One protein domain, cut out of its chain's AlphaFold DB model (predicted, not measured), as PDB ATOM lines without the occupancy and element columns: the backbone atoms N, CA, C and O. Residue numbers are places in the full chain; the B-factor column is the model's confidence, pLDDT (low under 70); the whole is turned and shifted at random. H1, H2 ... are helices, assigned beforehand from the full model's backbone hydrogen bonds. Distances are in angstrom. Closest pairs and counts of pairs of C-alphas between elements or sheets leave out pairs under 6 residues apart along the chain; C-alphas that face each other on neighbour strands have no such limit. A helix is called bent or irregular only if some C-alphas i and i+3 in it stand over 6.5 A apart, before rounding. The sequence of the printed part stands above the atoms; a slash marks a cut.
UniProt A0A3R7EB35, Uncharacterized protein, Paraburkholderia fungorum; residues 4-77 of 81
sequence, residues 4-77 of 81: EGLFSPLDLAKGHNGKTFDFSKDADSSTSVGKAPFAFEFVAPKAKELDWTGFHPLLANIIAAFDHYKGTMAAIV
ATOM      1  N   GLU A   4      37.370  34.076 -46.841       86.69
ATOM      2  CA  GLU A   4      38.209  33.344 -47.778       86.69
ATOM      3  C   GLU A   4      37.408  32.300 -48.571       86.69
ATOM      4  O   GLU A   4      37.720  32.033 -49.727       86.69
ATOM      5  N   GLY A   5      36.319  31.777 -47.995       89.69
ATOM      6  CA  GLY A   5      35.412  30.845 -48.671       89.69
ATOM      7  C   GLY A   5      34.541  31.484 -49.759       89.69
ATOM      8  O   GLY A   5      33.791  30.775 -50.422       89.69
ATOM      9  N   LEU A   6      34.614  32.807 -49.931       92.00
ATOM     10  CA  LEU A   6      33.919  33.541 -50.991       92.00
ATOM     11  C   LEU A   6      34.738  33.635 -52.287       92.00
ATOM     12  O   LEU A   6      34.182  33.992 -53.324       92.00
ATOM     13  N   PHE A   7      36.041  33.338 -52.241       93.25
ATOM     14  CA  PHE A   7      36.876  33.273 -53.439       93.25
ATOM     15  C   PHE A   7      36.642  31.967 -54.198       93.25
ATOM     16  O   PHE A   7      36.314  30.934 -53.610       93.25
ATOM     17  N   SER A   8      36.849  32.000 -55.517       92.38
ATOM     18  CA  SER A   8      36.700  30.802 -56.336       92.38
ATOM     19  C   SER A   8      37.720  29.721 -55.927       92.38
ATOM     20  O   SER A   8      38.880  30.038 -55.638       92.38
ATOM     21  N   PRO A   9      37.356  28.422 -55.952       91.62
ATOM     22  CA  PRO A   9      38.310  27.342 -55.689       91.62
ATOM     23  C   PRO A   9      39.515  27.369 -56.637       91.62
ATOM     24  O   PRO A   9      40.613  26.966 -56.263       91.62
ATOM     25  N   LEU A  10      39.312  27.868 -57.862       90.44
ATOM     26  CA  LEU A  10      40.353  27.997 -58.875       90.44
ATOM     27  C   LEU A  10      41.374  29.074 -58.486       90.44
ATOM     28  O   LEU A  10      42.573  28.852 -58.634       90.44
ATOM     29  N   ASP A  11      40.929  30.204 -57.932       90.25
ATOM     30  CA  ASP A  11      41.826  31.242 -57.421       90.25
ATOM     31  C   ASP A  11      42.594  30.782 -56.182       90.25
ATOM     32  O   ASP A  11      43.796  31.028 -56.084       90.25
ATOM     33  N   LEU A  12      41.943  30.047 -55.278       91.19
ATOM     34  CA  LEU A  12      42.605  29.471 -54.106       91.19
ATOM     35  C   LEU A  12      43.649  28.410 -54.494       91.19
ATOM     36  O   LEU A  12      44.719  28.343 -53.890       91.19
ATOM     37  N   ALA A  13      43.390  27.621 -55.540       90.25
ATOM     38  CA  ALA A  13      44.319  26.602 -56.029       90.25
ATOM     39  C   ALA A  13      45.600  27.178 -56.661       90.25
ATOM     40  O   ALA A  13      46.602  26.468 -56.746       90.25
ATOM     41  N   LYS A  14      45.609  28.454 -57.081       87.56
ATOM     42  CA  LYS A  14      46.812  29.112 -57.629       87.56
ATOM     43  C   LYS A  14      47.933  29.231 -56.592       87.56
ATOM     44  O   LYS A  14      49.101  29.289 -56.976       87.56
ATOM     45  N   GLY A  15      47.583  29.288 -55.303       86.81
ATOM     46  CA  GLY A  15      48.534  29.546 -54.226       86.81
ATOM     47  C   GLY A  15      49.288  30.871 -54.404       86.81
ATOM     48  O   GLY A  15      48.899  31.749 -55.182       86.81
ATOM     49  N   HIS A  16      50.397  31.019 -53.685       89.00
ATOM     50  CA  HIS A  16      51.278  32.181 -53.803       89.00
ATOM     51  C   HIS A  16      52.735  31.787 -53.557       89.00
ATOM     52  O   HIS A  16      53.043  31.114 -52.577       89.00
ATOM     53  N   ASN A  17      53.637  32.174 -54.464       84.31
ATOM     54  CA  ASN A  17      55.075  31.868 -54.398       84.31
ATOM     55  C   ASN A  17      55.405  30.377 -54.159       84.31
ATOM     56  O   ASN A  17      56.307  30.045 -53.392       84.31
ATOM     57  N   GLY A  18      54.658  29.470 -54.799       84.94
ATOM     58  CA  GLY A  18      54.851  28.018 -54.670       84.94
ATOM     59  C   GLY A  18      54.308  27.409 -53.372       84.94
ATOM     60  O   GLY A  18      54.477  26.213 -53.153       84.94
ATOM     61  N   LYS A  19      53.644  28.207 -52.529       88.50
ATOM     62  CA  LYS A  19      52.985  27.765 -51.297       88.50
ATOM     63  C   LYS A  19      51.469  27.744 -51.465       88.50
ATOM     64  O   LYS A  19      50.894  28.583 -52.162       88.50
ATOM     65  N   THR A  20      50.819  26.806 -50.787       91.00
ATOM     66  CA  THR A  20      49.357  26.753 -50.667       91.00
ATOM     67  C   THR A  20      48.863  27.744 -49.619       91.00
ATOM     68  O   THR A  20      49.590  28.092 -48.683       91.00
ATOM     69  N   PHE A  21      47.613  28.185 -49.753       91.50
ATOM     70  CA  PHE A  21      46.966  28.969 -48.708       91.50
ATOM     71  C   PHE A  21      46.548  28.076 -47.541       91.50
ATOM     72  O   PHE A  21      45.960  27.015 -47.753       91.50
ATOM     73  N   ASP A  22      46.827  28.529 -46.324       90.25
ATOM     74  CA  ASP A  22      46.320  27.935 -45.090       90.25
ATOM     75  C   ASP A  22      45.755  29.058 -44.216       90.25
ATOM     76  O   ASP A  22      46.464  29.963 -43.774       90.25
ATOM     77  N   PHE A  23      44.439  29.027 -44.015       88.75
ATOM     78  CA  PHE A  23      43.710  30.036 -43.245       88.75
ATOM     79  C   PHE A  23      43.384  29.571 -41.823       88.75
ATOM     80  O   PHE A  23      42.655  30.266 -41.107       88.75
ATOM     81  N   SER A  24      43.898  28.404 -41.422       85.56
ATOM     82  CA  SER A  24      43.783  27.898 -40.062       85.56
ATOM     83  C   SER A  24      44.602  28.748 -39.087       85.56
ATOM     84  O   SER A  24      45.450  29.560 -39.461       85.56
ATOM     85  N   LYS A  25      44.324  28.579 -37.793       78.19
ATOM     86  CA  LYS A  25      45.050  29.284 -36.727       78.19
ATOM     87  C   LYS A  25      46.470  28.745 -36.533       78.19
ATOM     88  O   LYS A  25      47.291  29.442 -35.948       78.19
ATOM     89  N   ASP A  26      46.731  27.543 -37.041       79.50
ATOM     90  CA  ASP A  26      47.978  26.797 -36.874       79.50
ATOM     91  C   ASP A  26      48.873  26.878 -38.125       79.50
ATOM     92  O   ASP A  26      49.853  26.145 -38.239       79.50
ATOM     93  N   ALA A  27      48.539  27.769 -39.067       77.12
ATOM     94  CA  ALA A  27      49.266  27.942 -40.317       77.12
ATOM     95  C   ALA A  27      50.733  28.334 -40.068       77.12
ATOM     96  O   ALA A  27      51.039  29.362 -39.454       77.12
ATOM     97  N   ASP A  28      51.651  27.532 -40.603       79.44
ATOM     98  CA  ASP A  28      53.086  27.792 -40.551       79.44
ATOM     99  C   ASP A  28      53.507  28.654 -41.751       79.44
ATOM    100  O   ASP A  28      53.416  28.237 -42.909       79.44
ATOM    101  N   SER A  29      54.005  29.861 -41.479       75.81
ATOM    102  CA  SER A  29      54.435  30.822 -42.504       75.81
ATOM    103  C   SER A  29      55.650  30.354 -43.317       75.81
ATOM    104  O   SER A  29      55.908  30.863 -44.416       75.81
ATOM    105  N   SER A  30      56.394  29.357 -42.830       79.56
ATOM    106  CA  SER A  30      57.511  28.759 -43.558       79.56
ATOM    107  C   SER A  30      57.040  27.863 -44.709       79.56
ATOM    108  O   SER A  30      57.672  27.871 -45.768       79.56
ATOM    109  N   THR A  31      55.885  27.202 -44.574       82.62
ATOM    110  CA  THR A  31      55.372  26.200 -45.529       82.62
ATOM    111  C   THR A  31      54.082  26.613 -46.240       82.62
ATOM    112  O   THR A  31      53.804  26.124 -47.333       82.62
ATOM    113  N   SER A  32      53.333  27.562 -45.679       87.94
ATOM    114  CA  SER A  32      52.026  27.997 -46.174       87.94
ATOM    115  C   SER A  32      51.898  29.523 -46.209       87.94
ATOM    116  O   SER A  32      52.748  30.259 -45.698       87.94
ATOM    117  N   VAL A  33      50.844  30.010 -46.865       87.50
ATOM    118  CA  VAL A  33      50.514  31.437 -46.946       87.50
ATOM    119  C   VAL A  33      49.263  31.697 -46.120       87.50
ATOM    120  O   VAL A  33      48.180  31.219 -46.450       87.50
ATOM    121  N   GLY A  34      49.433  32.474 -45.050       89.12
ATOM    122  CA  GLY A  34      48.344  32.874 -44.163       89.12
ATOM    123  C   GLY A  34      47.505  34.042 -44.692       89.12
ATOM    124  O   GLY A  34      47.742  34.594 -45.767       89.12
ATOM    125  N   LYS A  35      46.540  34.480 -43.877       88.56
ATOM    126  CA  LYS A  35      45.533  35.497 -44.243       88.56
ATOM    127  C   LYS A  35      46.116  36.850 -44.667       88.56
ATOM    128  O   LYS A  35      45.677  37.425 -45.659       88.56
ATOM    129  N   ALA A  36      47.095  37.372 -43.927       88.94
ATOM    130  CA  ALA A  36      47.699  38.671 -44.233       88.94
ATOM    131  C   ALA A  36      48.428  38.681 -45.593       88.94
ATOM    132  O   ALA A  36      48.063  39.498 -46.441       88.94
ATOM    133  N   PRO A  37      49.390  37.778 -45.867       89.38
ATOM    134  CA  PRO A  37      50.033  37.725 -47.180       89.38
ATOM    135  C   PRO A  37      49.053  37.343 -48.298       89.38
ATOM    136  O   PRO A  37      49.167  37.868 -49.401       89.38
ATOM    137  N   PHE A  38      48.024  36.532 -48.025       91.94
ATOM    138  CA  PHE A  38      46.938  36.316 -48.986       91.94
ATOM    139  C   PHE A  38      46.259  37.636 -49.393       91.94
ATOM    140  O   PHE A  38      46.148  37.930 -50.582       91.94
ATOM    141  N   ALA A  39      45.868  38.479 -48.436       91.56
ATOM    142  CA  ALA A  39      45.215  39.751 -48.739       91.56
ATOM    143  C   ALA A  39      46.144  40.746 -49.463       91.56
ATOM    144  O   ALA A  39      45.772  41.309 -50.496       91.56
ATOM    145  N   PHE A  40      47.351  40.964 -48.935       92.44
ATOM    146  CA  PHE A  40      48.244  42.021 -49.420       92.44
ATOM    147  C   PHE A  40      49.060  41.627 -50.650       92.44
ATOM    148  O   PHE A  40      49.305  42.471 -51.508       92.44
ATOM    149  N   GLU A  41      49.477  40.366 -50.752       90.94
ATOM    150  CA  GLU A  41      50.411  39.927 -51.794       90.94
ATOM    151  C   GLU A  41      49.737  39.131 -52.914       90.94
ATOM    152  O   GLU A  41      50.259  39.095 -54.029       90.94
ATOM    153  N   PHE A  42      48.577  38.516 -52.657       91.69
ATOM    154  CA  PHE A  42      47.832  37.780 -53.678       91.69
ATOM    155  C   PHE A  42      46.588  38.536 -54.154       91.69
ATOM    156  O   PHE A  42      46.454  38.782 -55.353       91.69
ATOM    157  N   VAL A  43      45.696  38.935 -53.240       92.94
ATOM    158  CA  VAL A  43      44.404  39.536 -53.604       92.94
ATOM    159  C   VAL A  43      44.566  40.951 -54.150       92.94
ATOM    160  O   VAL A  43      44.117  41.225 -55.261       92.94
ATOM    161  N   ALA A  44      45.218  41.850 -53.407       93.69
ATOM    162  CA  ALA A  44      45.320  43.255 -53.806       93.69
ATOM    163  C   ALA A  44      45.986  43.462 -55.186       93.69
ATOM    164  O   ALA A  44      45.429  44.211 -55.994       93.69
ATOM    165  N   PRO A  45      47.098  42.780 -55.532       93.94
ATOM    166  CA  PRO A  45      47.730  42.953 -56.842       93.94
ATOM    167  C   PRO A  45      46.908  42.372 -58.000       93.94
ATOM    168  O   PRO A  45      46.988  42.879 -59.115       93.94
ATOM    169  N   LYS A  46      46.107  41.328 -57.743       93.00
ATOM    170  CA  LYS A  46      45.337  40.593 -58.761       93.00
ATOM    171  C   LYS A  46      43.853  40.946 -58.766       93.00
ATOM    172  O   LYS A  46      43.074  40.288 -59.444       93.00
ATOM    173  N   ALA A  47      43.438  41.984 -58.043       92.69
ATOM    174  CA  ALA A  47      42.026  42.272 -57.795       92.69
ATOM    175  C   ALA A  47      41.170  42.390 -59.070       92.69
ATOM    176  O   ALA A  47      39.989  42.066 -59.047       92.69
ATOM    177  N   LYS A  48      41.753  42.820 -60.193       93.12
ATOM    178  CA  LYS A  48      41.051  42.933 -61.485       93.12
ATOM    179  C   LYS A  48      40.834  41.595 -62.203       93.12
ATOM    180  O   LYS A  48      40.040  41.541 -63.133       93.12
ATOM    181  N   GLU A  49      41.558  40.557 -61.805       91.75
ATOM    182  CA  GLU A  49      41.595  39.241 -62.451       91.75
ATOM    183  C   GLU A  49      40.883  38.160 -61.628       91.75
ATOM    184  O   GLU A  49      40.633  37.068 -62.135       91.75
ATOM    185  N   LEU A  50      40.595  38.447 -60.356       92.38
ATOM    186  CA  LEU A  50      39.908  37.527 -59.455       92.38
ATOM    187  C   LEU A  50      38.411  37.474 -59.741       92.38
ATOM    188  O   LEU A  50      37.788  38.471 -60.114       92.38
ATOM    189  N   ASP A  51      37.831  36.301 -59.502       92.56
ATOM    190  CA  ASP A  51      36.388  36.124 -59.537       92.56
ATOM    191  C   ASP A  51      35.754  36.594 -58.219       92.56
ATOM    192  O   ASP A  51      35.986  36.030 -57.147       92.56
ATOM    193  N   TRP A  52      34.925  37.636 -58.312       93.38
ATOM    194  CA  TRP A  52      34.214  38.241 -57.182       93.38
ATOM    195  C   TRP A  52      32.763  37.771 -57.047       93.38
ATOM    196  O   TRP A  52      32.039  38.269 -56.183       93.38
ATOM    197  N   THR A  53      32.313  36.816 -57.867       93.81
ATOM    198  CA  THR A  53      30.916  36.351 -57.859       93.81
ATOM    199  C   THR A  53      30.450  35.872 -56.487       93.81
ATOM    200  O   THR A  53      29.322  36.174 -56.100       93.81
ATOM    201  N   GLY A  54      31.318  35.221 -55.703       91.50
ATOM    202  CA  GLY A  54      31.002  34.810 -54.332       91.50
ATOM    203  C   GLY A  54      30.729  35.976 -53.371       91.50
ATOM    204  O   GLY A  54      29.980  35.816 -52.409       91.50
ATOM    205  N   PHE A  55      31.249  37.176 -53.646       93.38
ATOM    206  CA  PHE A  55      31.056  38.370 -52.813       93.38
ATOM    207  C   PHE A  55      29.800  39.175 -53.174       93.38
ATOM    208  O   PHE A  55      29.291  39.923 -52.335       93.38
ATOM    209  N   HIS A  56      29.265  39.027 -54.389       94.31
ATOM    210  CA  HIS A  56      28.094  39.794 -54.829       94.31
ATOM    211  C   HIS A  56      26.848  39.595 -53.945       94.31
ATOM    212  O   HIS A  56      26.223  40.602 -53.605       94.31
ATOM    213  N   PRO A  57      26.487  38.371 -53.497       93.69
ATOM    214  CA  PRO A  57      25.352  38.182 -52.592       93.69
ATOM    215  C   PRO A  57      25.533  38.903 -51.255       93.69
ATOM    216  O   PRO A  57      24.580  39.464 -50.720       93.69
ATOM    217  N   LEU A  58      26.761  38.934 -50.725       91.19
ATOM    218  CA  LEU A  58      27.060  39.645 -49.484       91.19
ATOM    219  C   LEU A  58      26.838  41.151 -49.652       91.19
ATOM    220  O   LEU A  58      26.163  41.766 -48.829       91.19
ATOM    221  N   LEU A  59      27.351  41.736 -50.739       92.75
ATOM    222  CA  LEU A  59      27.145  43.152 -51.040       92.75
ATOM    223  C   LEU A  59      25.658  43.478 -51.252       92.75
ATOM    224  O   LEU A  59      25.165  44.461 -50.704       92.75
ATOM    225  N   ALA A  60      24.934  42.633 -51.990       95.31
ATOM    226  CA  ALA A  60      23.501  42.800 -52.219       95.31
ATOM    227  C   ALA A  60      22.707  42.785 -50.903       95.31
ATOM    228  O   ALA A  60      21.846  43.639 -50.694       95.31
ATOM    229  N   ASN A  61      23.041  41.878 -49.984       95.19
ATOM    230  CA  ASN A  61      22.399  41.799 -48.672       95.19
ATOM    231  C   ASN A  61      22.675  43.041 -47.812       95.19
ATOM    232  O   ASN A  61      21.777  43.519 -47.121       95.19
ATOM    233  N   ILE A  62      23.891  43.592 -47.872       94.00
ATOM    234  CA  ILE A  62      24.239  44.837 -47.170       94.00
ATOM    235  C   ILE A  62      23.416  46.010 -47.719       94.00
ATOM    236  O   ILE A  62      22.843  46.777 -46.945       94.00
ATOM    237  N   ILE A  63      23.311  46.133 -49.046       96.19
ATOM    238  CA  ILE A  63      22.500  47.174 -49.695       96.19
ATOM    239  C   ILE A  63      21.028  47.033 -49.293       96.19
ATOM    240  O   ILE A  63      20.418  48.005 -48.848       96.19
ATOM    241  N   ALA A  64      20.480  45.818 -49.358       95.81
ATOM    242  CA  ALA A  64      19.097  45.544 -48.980       95.81
ATOM    243  C   ALA A  64      18.806  45.923 -47.518       95.81
ATOM    244  O   ALA A  64      17.752  46.489 -47.225       95.81
ATOM    245  N   ALA A  65      19.747  45.675 -46.602       96.00
ATOM    246  CA  ALA A  65      19.614  46.076 -45.205       96.00
ATOM    247  C   ALA A  65      19.566  47.605 -45.041       96.00
ATOM    248  O   ALA A  65      18.734  48.120 -44.289       96.00
ATOM    249  N   PHE A  66      20.415  48.342 -45.768       94.88
ATOM    250  CA  PHE A  66      20.383  49.805 -45.752       94.88
ATOM    251  C   PHE A  66      19.075  50.361 -46.302       94.88
ATOM    252  O   PHE A  66      18.508  51.280 -45.710       94.88
ATOM    253  N   ASP A  67      18.579  49.817 -47.408       95.56
ATOM    254  CA  ASP A  67      17.347  50.308 -48.020       95.56
ATOM    255  C   ASP A  67      16.116  49.964 -47.175       95.56
ATOM    256  O   ASP A  67      15.251  50.820 -46.980       95.56
ATOM    257  N   HIS A  68      16.086  48.778 -46.559       94.94
ATOM    258  CA  HIS A  68      15.075  48.426 -45.562       94.94
ATOM    259  C   HIS A  68      15.078  49.409 -44.383       94.94
ATOM    260  O   HIS A  68      14.023  49.896 -43.970       94.94
ATOM    261  N   TYR A  69      16.258  49.747 -43.855       93.38
ATOM    262  CA  TYR A  69      16.379  50.709 -42.762       93.38
ATOM    263  C   TYR A  69      15.902  52.110 -43.170       93.38
ATOM    264  O   TYR A  69      15.107  52.715 -42.453       93.38
ATOM    265  N   LYS A  70      16.310  52.614 -44.344       92.75
ATOM    266  CA  LYS A  70      15.837  53.907 -44.869       92.75
ATOM    267  C   LYS A  70      14.317  53.937 -45.029       92.75
ATOM    268  O   LYS A  70      13.689  54.905 -44.610       92.75
ATOM    269  N   GLY A  71      13.730  52.886 -45.605       90.38
ATOM    270  CA  GLY A  71      12.281  52.767 -45.778       90.38
ATOM    271  C   GLY A  71      11.542  52.727 -44.442       90.38
ATOM    272  O   GLY A  71      10.538  53.412 -44.269       90.38
ATOM    273  N   THR A  72      12.094  52.004 -43.465       89.50
ATOM    274  CA  THR A  72      11.572  51.970 -42.093       89.50
ATOM    275  C   THR A  72      11.588  53.369 -41.476       89.50
ATOM    276  O   THR A  72      10.560  53.833 -41.000       89.50
ATOM    277  N   MET A  73      12.706  54.097 -41.555       85.12
ATOM    278  CA  MET A  73      12.806  55.464 -41.026       85.12
ATOM    279  C   MET A  73      11.848  56.446 -41.717       85.12
ATOM    280  O   MET A  73      11.236  57.270 -41.042       85.12
ATOM    281  N   ALA A  74      11.675  56.340 -43.037       77.31
ATOM    282  CA  ALA A  74      10.726  57.162 -43.788       77.31
ATOM    283  C   ALA A  74       9.262  56.871 -43.411       77.31
ATOM    284  O   ALA A  74       8.449  57.787 -43.387       77.31
ATOM    285  N   ALA A  75       8.928  55.622 -43.073       71.62
ATOM    286  CA  ALA A  75       7.590  55.242 -42.619       71.62
ATOM    287  C   ALA A  75       7.281  55.695 -41.177       71.62
ATOM    288  O   ALA A  75       6.112  55.832 -40.819       71.62
ATOM    289  N   ILE A  76       8.308  55.928 -40.348       72.44
ATOM    290  CA  ILE A  76       8.156  56.361 -38.946       72.44
ATOM    291  C   ILE A  76       7.950  57.884 -38.832       72.44
ATOM    292  O   ILE A  76       7.376  58.346 -37.848       72.44
ATOM    293  N   VAL A  77       8.381  58.676 -39.821       61.44
ATOM    294  CA  VAL A  77       8.143  60.129 -39.863       61.44
ATOM    295  C   VAL A  77       6.895  60.404 -40.715       61.44
ATOM    296  O   VAL A  77       6.996  60.387 -41.941       61.44
TER     297      VAL A  77
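What this domain is: This is residues 4 to 77 of the 81 residues of an uncharacterized protein of Paraburkholderia fungorum (UniProt A0A3R7EB35). One long helix, H3, reaches out as an arm from a small body built of the short helices H1 and H2 and a long loop, residues 14 to 34; residues 59 to 77 stick out free of that body. You will find 74 residues printed, with three named helices in the order H1, H2, H3 and no named strand; the class is all helix. The whole is extended, with a radius of gyration of the C-alphas of 17.7 A and spans of 59 by 27 by 18 A, the arm making the length.

Where its parts are: Begin at Glu 4 and go on to C-alpha 9 at (38.310, 27.342, -55.689), where H1, residues 9 to 13, begins. After residues 14 to 34, look for C-alpha 35 at (45.533, 35.497, -44.243): from there H2, residues 35 to 46, runs 15.4 A. H3, residues 53 to 76, runs 35.7 A and ends at C-alpha 76, at (8.156, 56.361, -38.946). H3 is only just irregular, with C-alphas 54 and 57 standing 6.8 A apart.

How they stand to each other: H1 touches no helix, and H1 and H2, H2 and H3, and H1 and H3 are apart. In the stretch between H1 and H2, look at residues 20 to 21, which pair with residues 32 to 33, parallel. In H1 the O i to N i+4 pair is within hydrogen-bond range; in H2 4 of 8 such pairs are, and in H3 18 of 20.

The domain as a whole: The C-alphas of Ser 30 and Val 77, the two farthest apart, are 58.6 A apart. Without residues 59 to 77, the body spans 33 by 20 by 17 A. The link from H1 to H2 is long, 21 residues, and the printed part has no cut. Residue 77 is under 70 in pLDDT.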